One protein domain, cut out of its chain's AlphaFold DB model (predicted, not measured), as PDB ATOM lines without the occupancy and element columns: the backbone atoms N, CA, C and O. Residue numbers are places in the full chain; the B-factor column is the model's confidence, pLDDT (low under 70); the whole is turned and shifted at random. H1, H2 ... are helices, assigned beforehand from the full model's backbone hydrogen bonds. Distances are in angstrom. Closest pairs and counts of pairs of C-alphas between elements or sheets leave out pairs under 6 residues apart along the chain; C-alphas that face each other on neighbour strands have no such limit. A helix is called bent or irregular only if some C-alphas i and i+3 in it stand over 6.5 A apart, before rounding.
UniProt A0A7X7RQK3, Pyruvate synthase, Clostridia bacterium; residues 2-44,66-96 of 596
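Overview. This is residues 2 to 44 and 66 to 96 of the 596 residues of the protein "Pyruvate synthase" of Clostridia bacterium (UniProt A0A7X7RQK3). A long bent helix, H3, makes a backbone with two short helices on one side of it: H1 packs on its first arm, H3a, and H2 lies near its second arm, H3b, running the opposite way. From H1 a long unnamed link, residues 7 to 31, swings out in a wide loop to H2; its residues 12 to 26 stick out from the body, and so do residues 66 to 72 of H3 at the other end. The printed part has 74 residues with three named helices, H1, H2 and H3 in that order, and no named strand; its class is all helix. It is loose, with a radius of gyration of the C-alphas of 16.2 A, and only just elongated, spanning 48 by 32 by 21 A.

Arrangement. Start at the first printed residue, where residues 2 to 6 form H1. Past the long link, look at residues 32 to 39 for H2; H1 and H2 are apart. Beyond the cut, residues 66 to 95 were assigned by their hydrogen bonds as one helix, H3, but it is bent: C-alphas 82 and 85 are 6.9 A apart. Its arms are H3a, residues 66 to 82, and H3b, residues 85 to 95, at a steep tilt of 45 degrees. H1 touches H3a, which meets it with residues 76 to 80 alone; their closest C-alphas, those of Val 6 and Ala 76, are 5.4 A apart. H1 and H3b are close but not clearly touching, with the closest C-alphas, Leu 2 and Ile 87, 7.5 A apart. H2 and H3b are also close but not clearly touching; their closest C-alphas, those of Asp 34 and Ile 94, are 7.7 A apart. These two stand at a shallow tilt of 17 degrees, opposite ways. H2 and H3a are apart. In H1, H2, H3a and H3b every O i to N i+4 pair is within hydrogen-bond range.

Along the chain. Find C-alpha 2 at (158.768, 170.746, 117.789), where H1 begins; it runs to Val 6. H2 runs from Asp 32, with its C-alpha at (163.730, 161.419, 101.779), to Leu 39, 11.0 A from first to last C-alpha. H3a starts at Ile 66 and measures 24.8 A to Glu 82. H3b runs 15.1 A from Pro 85 to Ser 95, whose C-alpha is at (154.364, 156.938, 108.491).

Size, cuts and confidence. The two C-alphas farthest apart are those of Thr 25 and Gln 67, 47.9 A. Residues 45 to 65 are not printed, and C-alphas 44 and 66 stand 25.5 A apart across the cut. The H1 to H2 link, 25 residues, is long; the link from H2 to H3 runs across the cut. The mean pLDDT of the printed part is 93.2, and no printed residue is under 70.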
ATOM      1  N   LEU A   2     159.100 170.294 116.418       92.19
ATOM      2  CA  LEU A   2     158.768 170.746 117.789       92.19
ATOM      3  C   LEU A   2     159.834 171.695 118.376       92.19
ATOM      4  O   LEU A   2     159.485 172.785 118.807       92.19
ATOM      5  N   ALA A   3     161.120 171.318 118.322       92.12
ATOM      6  CA  ALA A   3     162.221 172.133 118.857       92.12
ATOM      7  C   ALA A   3     162.246 173.559 118.286       92.12
ATOM      8  O   ALA A   3     162.494 174.518 119.006       92.12
ATOM      9  N   GLU A   4     161.960 173.695 116.992       90.31
ATOM     10  CA  GLU A   4     161.936 174.983 116.293       90.31
ATOM     11  C   GLU A   4     160.691 175.800 116.647       90.31
ATOM     12  O   GLU A   4     160.774 177.020 116.723       90.31
ATOM     13  N   ALA A   5     159.554 175.142 116.896       90.44
ATOM     14  CA  ALA A   5     158.306 175.814 117.247       90.44
ATOM     15  C   ALA A   5     158.354 176.469 118.636       90.44
ATOM     16  O   ALA A   5     157.766 177.529 118.820       90.44
ATOM     17  N   VAL A   6     159.058 175.855 119.596       92.88
ATOM     18  CA  VAL A   6     159.128 176.340 120.990       92.88
ATOM     19  C   VAL A   6     160.513 176.845 121.401       92.88
ATOM     20  O   VAL A   6     160.701 177.282 122.531       92.88
ATOM     21  N   SER A   7     161.505 176.780 120.507       90.69
ATOM     22  CA  SER A   7     162.904 177.151 120.781       90.69
ATOM     23  C   SER A   7     163.533 176.430 121.988       90.69
ATOM     24  O   SER A   7     164.376 176.990 122.689       90.69
ATOM     25  N   LEU A   8     163.152 175.169 122.219       93.31
ATOM     26  CA  LEU A   8     163.752 174.299 123.235       93.31
ATOM     27  C   LEU A   8     164.512 173.142 122.570       93.31
ATOM     28  O   LEU A   8     164.035 172.585 121.576       93.31
ATOM     29  N   PRO A   9     165.674 172.733 123.109       94.25
ATOM     30  CA  PRO A   9     166.374 171.558 122.611       94.25
ATOM     31  C   PRO A   9     165.564 170.288 122.896       94.25
ATOM     32  O   PRO A   9     164.955 170.146 123.955       94.25
ATOM     33  N   ILE A  10     165.608 169.335 121.965       94.31
ATOM     34  CA  ILE A  10     165.044 167.996 122.153       94.31
ATOM     35  C   ILE A  10     166.185 167.015 122.397       94.31
ATOM     36  O   ILE A  10     167.157 166.983 121.644       94.31
ATOM     37  N   VAL A  11     166.036 166.183 123.429       96.00
ATOM     38  CA  VAL A  11     166.937 165.065 123.717       96.00
ATOM     39  C   VAL A  11     166.209 163.765 123.396       96.00
ATOM     40  O   VAL A  11     165.203 163.444 124.024       96.00
ATOM     41  N   ILE A  12     166.726 163.013 122.425       94.00
ATOM     42  CA  ILE A  12     166.254 161.661 122.113       94.00
ATOM     43  C   ILE A  12     167.158 160.668 122.841       94.00
ATOM     44  O   ILE A  12     168.358 160.615 122.577       94.00
ATOM     45  N   ALA A  13     166.581 159.897 123.761       92.75
ATOM     46  CA  ALA A  13     167.298 158.914 124.564       92.75
ATOM     47  C   ALA A  13     166.745 157.506 124.325       92.75
ATOM     48  O   ALA A  13     165.539 157.306 124.188       92.75
ATOM     49  N   PHE A  14     167.643 156.527 124.292       92.31
ATOM     50  CA  PHE A  14     167.336 155.105 124.194       92.31
ATOM     51  C   PHE A  14     168.392 154.303 124.953       92.31
ATOM     52  O   PHE A  14     169.477 154.807 125.248       92.31
ATOM     53  N   ASP A  15     168.079 153.048 125.265       92.38
ATOM     54  CA  ASP A  15     168.950 152.213 126.082       92.38
ATOM     55  C   ASP A  15     170.280 151.901 125.381       92.38
ATOM     56  O   ASP A  15     170.328 151.399 124.248       92.38
ATOM     57  N   GLY A  16     171.380 152.175 126.086       91.88
ATOM     58  CA  GLY A  16     172.722 151.806 125.649       91.88
ATOM     59  C   GLY A  16     172.865 150.289 125.539       91.88
ATOM     60  O   GLY A  16     172.370 149.555 126.389       91.88
ATOM     61  N   PHE A  17     173.542 149.833 124.484       90.00
ATOM     62  CA  PHE A  17     173.698 148.431 124.074       90.00
ATOM     63  C   PHE A  17     172.385 147.745 123.664       90.00
ATOM     64  O   PHE A  17     172.276 147.327 122.512       90.00
ATOM     65  N   PHE A  18     171.381 147.697 124.541       89.25
ATOM     66  CA  PHE A  18     170.109 147.003 124.302       89.25
ATOM     67  C   PHE A  18     169.303 147.571 123.137       89.25
ATOM     68  O   PHE A  18     168.688 146.801 122.409       89.25
ATOM     69  N   THR A  19     169.331 148.889 122.929       90.56
ATOM     70  CA  THR A  19     168.728 149.513 121.742       90.56
ATOM     71  C   THR A  19     169.804 149.972 120.768       90.56
ATOM     72  O   THR A  19     169.692 149.732 119.570       90.56
ATOM     73  N   SER A  20     170.877 150.596 121.261       90.81
ATOM     74  CA  SER A  20     171.866 151.247 120.390       90.81
ATOM     75  C   SER A  20     172.724 150.294 119.545       90.81
ATOM     76  O   SER A  20     173.233 150.712 118.511       90.81
ATOM     77  N   HIS A  21     172.894 149.035 119.967       91.38
ATOM     78  CA  HIS A  21     173.714 148.035 119.261       91.38
ATOM     79  C   HIS A  21     172.906 146.818 118.786       91.38
ATOM     80  O   HIS A  21     173.462 145.902 118.171       91.38
ATOM     81  N   GLN A  22     171.597 146.794 119.041       88.38
ATOM     82  CA  GLN A  22     170.742 145.697 118.613       88.38
ATOM     83  C   GLN A  22     170.452 145.806 117.113       88.38
ATOM     84  O   GLN A  22     169.912 146.800 116.632       88.38
ATOM     85  N   LYS A  23     170.776 144.753 116.359       90.94
ATOM     86  CA  LYS A  23     170.435 144.663 114.935       90.94
ATOM     87  C   LYS A  23     168.996 144.180 114.786       90.94
ATOM     88  O   LYS A  23     168.663 143.091 115.252       90.94
ATOM     89  N   ARG A  24     168.151 144.975 114.127       88.75
ATOM     90  CA  ARG A  24     166.750 144.645 113.824       88.75
ATOM     91  C   ARG A  24     166.387 145.122 112.424       88.75
ATOM     92  O   ARG A  24     166.946 146.102 111.939       88.75
ATOM     93  N   THR A  25     165.427 144.447 111.801       92.62
ATOM     94  CA  THR A  25     164.759 144.980 110.612       92.62
ATOM     95  C   THR A  25     163.872 146.141 111.044       92.62
ATOM     96  O   THR A  25     162.995 145.968 111.891       92.62
ATOM     97  N   CYS A  26     164.112 147.315 110.469       91.62
ATOM     98  CA  CYS A  26     163.365 148.535 110.752       91.62
ATOM     99  C   CYS A  26     162.729 149.064 109.467       91.62
ATOM    100  O   CYS A  26     163.266 148.874 108.377       91.62
ATOM    101  N   LEU A  27     161.597 149.754 109.611       91.44
ATOM    102  CA  LEU A  27     160.993 150.509 108.519       91.44
ATOM    103  C   LEU A  27     161.668 151.879 108.425       91.44
ATOM    104  O   LEU A  27     161.769 152.588 109.426       91.44
ATOM    105  N   VAL A  28     162.074 152.255 107.218       93.12
ATOM    106  CA  VAL A  28     162.530 153.605 106.867       93.12
ATOM    107  C   VAL A  28     161.560 154.199 105.848       93.12
ATOM    108  O   VAL A  28     160.816 153.454 105.209       93.12
ATOM    109  N   PHE A  29     161.515 155.526 105.737       94.38
ATOM    110  CA  PHE A  29     160.803 156.149 104.620       94.38
ATOM    111  C   PHE A  29     161.532 155.807 103.319       94.38
ATOM    112  O   PHE A  29     162.760 155.778 103.298       94.38
ATOM    113  N   GLU A  30     160.777 155.505 102.266       94.62
ATOM    114  CA  GLU A  30     161.341 155.163 100.958       94.62
ATOM    115  C   GLU A  30     161.924 156.400 100.264       94.62
ATOM    116  O   GLU A  30     162.999 156.319  99.673       94.62
ATOM    117  N   ASN A  31     161.254 157.551 100.398       95.56
ATOM    118  CA  ASN A  31     161.685 158.818  99.817       95.56
ATOM    119  C   ASN A  31     162.062 159.820 100.915       95.56
ATOM    120  O   ASN A  31     161.240 160.169 101.762       95.56
ATOM    121  N   ASP A  32     163.278 160.370 100.850       94.50
ATOM    122  CA  ASP A  32     163.730 161.419 101.779       94.50
ATOM    123  C   ASP A  32     162.839 162.675 101.726       94.50
ATOM    124  O   ASP A  32     162.684 163.378 102.728       94.50
ATOM    125  N   GLN A  33     162.206 162.935 100.576       95.44
ATOM    126  CA  GLN A  33     161.305 164.072 100.386       95.44
ATOM    127  C   GLN A  33     160.080 164.014 101.309       95.44
ATOM    128  O   GLN A  33     159.673 165.055 101.813       95.44
ATOM    129  N   ASP A  34     159.558 162.822 101.625       94.25
ATOM    130  CA  ASP A  34     158.414 162.670 102.540       94.25
ATOM    131  C   ASP A  34     158.747 163.226 103.939       94.25
ATOM    132  O   ASP A  34     157.914 163.841 104.612       94.25
ATOM    133  N   VAL A  35     160.000 163.046 104.377       93.12
ATOM    134  CA  VAL A  35     160.504 163.580 105.648       93.12
ATOM    135  C   VAL A  35     160.714 165.091 105.556       93.12
ATOM    136  O   VAL A  35     160.343 165.813 106.484       93.12
ATOM    137  N   LEU A  36     161.282 165.585 104.453       93.12
ATOM    138  CA  LEU A  36     161.502 167.019 104.237       93.12
ATOM    139  C   LEU A  36     160.182 167.798 104.183       93.12
ATOM    140  O   LEU A  36     160.062 168.829 104.844       93.12
ATOM    141  N   ASP A  37     159.175 167.277 103.486       94.00
ATOM    142  CA  ASP A  37     157.845 167.885 103.380       94.00
ATOM    143  C   ASP A  37     157.134 167.919 104.739       94.00
ATOM    144  O   ASP A  37     156.497 168.911 105.100       94.00
ATOM    145  N   TYR A  38     157.295 166.867 105.547       92.81
ATOM    146  CA  TYR A  38     156.774 166.828 106.914       92.81
ATOM    147  C   TYR A  38     157.415 167.874 107.838       92.81
ATOM    148  O   TYR A  38     156.720 168.492 108.665       92.81
ATOM    149  N   LEU A  39     158.737 168.044 107.729       91.81
ATOM    150  CA  LEU A  39     159.495 169.033 108.494       91.81
ATOM    151  C   LEU A  39     159.137 170.459 108.060       91.81
ATOM    152  O   LEU A  39     158.961 171.318 108.928       91.81
ATOM    153  N   GLY A  40     158.960 170.675 106.756       90.00
ATOM    154  CA  GLY A  40     158.664 171.967 106.155       90.00
ATOM    155  C   GLY A  40     159.868 172.913 106.138       90.00
ATOM    156  O   GLY A  40     161.011 172.530 106.389       90.00
ATOM    157  N   SER A  41     159.611 174.186 105.833       87.25
ATOM    158  CA  SER A  41     160.638 175.228 105.874       87.25
ATOM    159  C   SER A  41     161.001 175.591 107.312       87.25
ATOM    160  O   SER A  41     160.115 175.802 108.144       87.25
ATOM    161  N   LYS A  42     162.298 175.768 107.578       82.94
ATOM    162  CA  LYS A  42     162.786 176.282 108.860       82.94
ATOM    163  C   LYS A  42     162.162 177.661 109.152       82.94
ATOM    164  O   LYS A  42     162.246 178.537 108.287       82.94
ATOM    165  N   PRO A  43     161.557 177.882 110.334       80.19
ATOM    166  CA  PRO A  43     161.002 179.184 110.680       80.19
ATOM    167  C   PRO A  43     162.110 180.249 110.784       80.19
ATOM    168  O   PRO A  43     163.262 179.908 111.079       80.19
ATOM    169  N   PRO A  44     161.783 181.537 110.565       79.50
ATOM    170  CA  PRO A  44     162.728 182.627 110.779       79.50
ATOM    171  C   PRO A  44     163.266 182.582 112.209       79.50
ATOM    172  O   PRO A  44     162.502 182.458 113.163       79.50
ATOM    173  N   ILE A  66     166.154 187.095 135.688       94.94
ATOM    174  CA  ILE A  66     166.356 185.641 135.794       94.94
ATOM    175  C   ILE A  66     165.017 184.915 135.990       94.94
ATOM    176  O   ILE A  66     164.760 183.910 135.324       94.94
ATOM    177  N   GLN A  67     164.149 185.417 136.875       95.62
ATOM    178  CA  GLN A  67     162.853 184.797 137.162       95.62
ATOM    179  C   GLN A  67     161.948 184.835 135.926       95.62
ATOM    180  O   GLN A  67     161.348 183.820 135.566       95.62
ATOM    181  N   ASN A  68     161.907 185.979 135.240       95.50
ATOM    182  CA  ASN A  68     161.148 186.140 133.999       95.50
ATOM    183  C   ASN A  68     161.651 185.175 132.916       95.50
ATOM    184  O   ASN A  68     160.856 184.517 132.248       95.50
ATOM    185  N   ASN A  69     162.972 185.021 132.781       94.25
ATOM    186  CA  ASN A  69     163.561 184.093 131.823       94.25
ATOM    187  C   ASN A  69     163.203 182.627 132.132       94.25
ATOM    188  O   ASN A  69     162.812 181.885 131.231       94.25
ATOM    189  N   LYS A  70     163.258 182.209 133.405       95.19
ATOM    190  CA  LYS A  70     162.828 180.860 133.815       95.19
ATOM    191  C   LYS A  70     161.343 180.621 133.556       95.19
ATOM    192  O   LYS A  70     160.985 179.534 133.106       95.19
ATOM    193  N   TYR A  71     160.497 181.626 133.779       96.88
ATOM    194  CA  TYR A  71     159.076 181.531 133.459       96.88
ATOM    195  C   TYR A  71     158.832 181.415 131.946       96.88
ATOM    196  O   TYR A  71     158.023 180.593 131.530       96.88
ATOM    197  N   ASN A  72     159.597 182.122 131.109       95.50
ATOM    198  CA  ASN A  72     159.526 181.951 129.652       95.50
ATOM    199  C   ASN A  72     159.886 180.520 129.210       95.50
ATOM    200  O   ASN A  72     159.231 179.976 128.325       95.50
ATOM    201  N   ILE A  73     160.876 179.878 129.845       96.19
ATOM    202  CA  ILE A  73     161.198 178.460 129.587       96.19
ATOM    203  C   ILE A  73     160.035 177.548 130.006       96.19
ATOM    204  O   ILE A  73     159.724 176.595 129.293       96.19
ATOM    205  N   HIS A  74     159.379 177.837 131.135       97.06
ATOM    206  CA  HIS A  74     158.170 177.119 131.545       97.06
ATOM    207  C   HIS A  74     157.053 177.262 130.499       97.06
ATOM    208  O   HIS A  74     156.539 176.245 130.048       97.06
ATOM    209  N   LEU A  75     156.750 178.481 130.041       97.81
ATOM    210  CA  LEU A  75     155.746 178.717 128.996       97.81
ATOM    211  C   LEU A  75     156.077 177.981 127.689       97.81
ATOM    212  O   LEU A  75     155.186 177.410 127.066       97.81
ATOM    213  N   ALA A  76     157.351 177.935 127.291       97.19
ATOM    214  CA  ALA A  76     157.785 177.169 126.123       97.19
ATOM    215  C   ALA A  76     157.585 175.651 126.307       97.19
ATOM    216  O   ALA A  76     157.254 174.947 125.353       97.19
ATOM    217  N   MET A  77     157.754 175.135 127.529       97.56
ATOM    218  CA  MET A  77     157.478 173.732 127.854       97.56
ATOM    219  C   MET A  77     155.970 173.430 127.843       97.56
ATOM    220  O   MET A  77     155.571 172.389 127.324       97.56
ATOM    221  N   GLU A  78     155.128 174.342 128.339       97.38
ATOM    222  CA  GLU A  78     153.662 174.222 128.240       97.38
ATOM    223  C   GLU A  78     153.210 174.224 126.776       97.38
ATOM    224  O   GLU A  78     152.480 173.333 126.342       97.38
ATOM    225  N   GLN A  79     153.738 175.144 125.966       97.38
ATOM    226  CA  GLN A  79     153.471 175.171 124.529       97.38
ATOM    227  C   GLN A  79     153.924 173.872 123.842       97.38
ATOM    228  O   GLN A  79     153.256 173.371 122.936       97.38
ATOM    229  N   ALA A  80     155.041 173.283 124.279       97.19
ATOM    230  CA  ALA A  80     155.485 171.997 123.754       97.19
ATOM    231  C   ALA A  80     154.477 170.879 124.056       97.19
ATOM    232  O   ALA A  80     154.229 170.037 123.190       97.19
ATOM    233  N   ASN A  81     153.873 170.894 125.247       95.81
ATOM    234  CA  ASN A  81     152.849 169.935 125.655       95.81
ATOM    235  C   ASN A  81     151.587 170.046 124.784       95.81
ATOM    236  O   ASN A  81     151.026 169.034 124.374       95.81
ATOM    237  N   GLU A  82     151.183 171.268 124.432       96.44
ATOM    238  CA  GLU A  82     150.032 171.523 123.555       96.44
ATOM    239  C   GLU A  82     150.273 171.073 122.105       96.44
ATOM    240  O   GLU A  82     149.392 170.495 121.463       96.44
ATOM    241  N   LEU A  83     151.471 171.325 121.567       96.12
ATOM    242  CA  LEU A  83     151.785 171.064 120.158       96.12
ATOM    243  C   LEU A  83     152.078 169.588 119.861       96.12
ATOM    244  O   LEU A  83     151.795 169.104 118.758       96.12
ATOM    245  N   LEU A  84     152.669 168.868 120.815       95.88
ATOM    246  CA  LEU A  84     153.214 167.532 120.584       95.88
ATOM    247  C   LEU A  84     152.172 166.493 120.114       95.88
ATOM    248  O   LEU A  84     152.466 165.801 119.136       95.88
ATOM    249  N   PRO A  85     150.946 166.401 120.675       94.94
ATOM    250  CA  PRO A  85     149.930 165.457 120.193       94.94
ATOM    251  C   PRO A  85     149.578 165.626 118.706       94.94
ATOM    252  O   PRO A  85     149.456 164.643 117.969       94.94
ATOM    253  N   SER A  86     149.470 166.872 118.232       95.06
ATOM    254  CA  SER A  86     149.205 167.172 116.818       95.06
ATOM    255  C   SER A  86     150.378 166.748 115.930       95.06
ATOM    256  O   SER A  86     150.183 166.121 114.888       95.06
ATOM    257  N   ILE A  87     151.611 167.009 116.373       95.25
ATOM    258  CA  ILE A  87     152.837 166.625 115.657       95.25
ATOM    259  C   ILE A  87     152.950 165.099 115.523       95.25
ATOM    260  O   ILE A  87     153.286 164.611 114.439       95.25
ATOM    261  N   LEU A  88     152.640 164.352 116.587       94.75
ATOM    262  CA  LEU A  88     152.621 162.885 116.576       94.75
ATOM    263  C   LEU A  88     151.511 162.336 115.669       94.75
ATOM    264  O   LEU A  88     151.744 161.390 114.916       94.75
ATOM    265  N   THR A  89     150.334 162.966 115.669       95.31
ATOM    266  CA  THR A  89     149.228 162.599 114.770       95.31
ATOM    267  C   THR A  89     149.616 162.795 113.304       95.31
ATOM    268  O   THR A  89     149.447 161.886 112.495       95.31
ATOM    269  N   GLN A  90     150.215 163.940 112.959       94.94
ATOM    270  CA  GLN A  90     150.724 164.202 111.608       94.94
ATOM    271  C   GLN A  90     151.783 163.174 111.192       94.94
ATOM    272  O   GLN A  90     151.755 162.682 110.065       94.94
ATOM    273  N   PHE A  91     152.692 162.817 112.105       94.44
ATOM    274  CA  PHE A  91     153.687 161.779 111.845       94.44
ATOM    275  C   PHE A  91     153.036 160.413 111.600       94.44
ATOM    276  O   PHE A  91     153.459 159.679 110.707       94.44
ATOM    277  N   SER A  92     151.982 160.073 112.345       95.12
ATOM    278  CA  SER A  92     151.227 158.835 112.132       95.12
ATOM    279  C   SER A  92     150.583 158.783 110.749       95.12
ATOM    280  O   SER A  92     150.592 157.720 110.136       95.12
ATOM    281  N   THR A  93     150.061 159.901 110.241       94.62
ATOM    282  CA  THR A  93     149.442 159.969 108.907       94.62
ATOM    283  C   THR A  93     150.431 159.626 107.798       94.62
ATOM    284  O   THR A  93     150.095 158.857 106.904       94.62
ATOM    285  N   ILE A  94     151.652 160.161 107.861       94.44
ATOM    286  CA  ILE A  94     152.657 159.935 106.809       94.44
ATOM    287  C   ILE A  94     153.396 158.605 106.968       94.44
ATOM    288  O   ILE A  94     153.866 158.033 105.994       94.44
ATOM    289  N   SER A  95     153.541 158.115 108.202       94.00
ATOM    290  CA  SER A  95     154.364 156.938 108.491       94.00
ATOM    291  C   SER A  95     153.570 155.647 108.654       94.00
ATOM    292  O   SER A  95     154.169 154.571 108.694       94.00
ATOM    293  N   GLY A  96     152.253 155.747 108.851       93.50
ATOM    294  CA  GLY A  96     151.397 154.643 109.289       93.50
ATOM    295  C   GLY A  96     151.655 154.181 110.731       93.50
ATOM    296  O   GLY A  96     151.067 153.193 111.166       93.50
TER     297      GLY A  96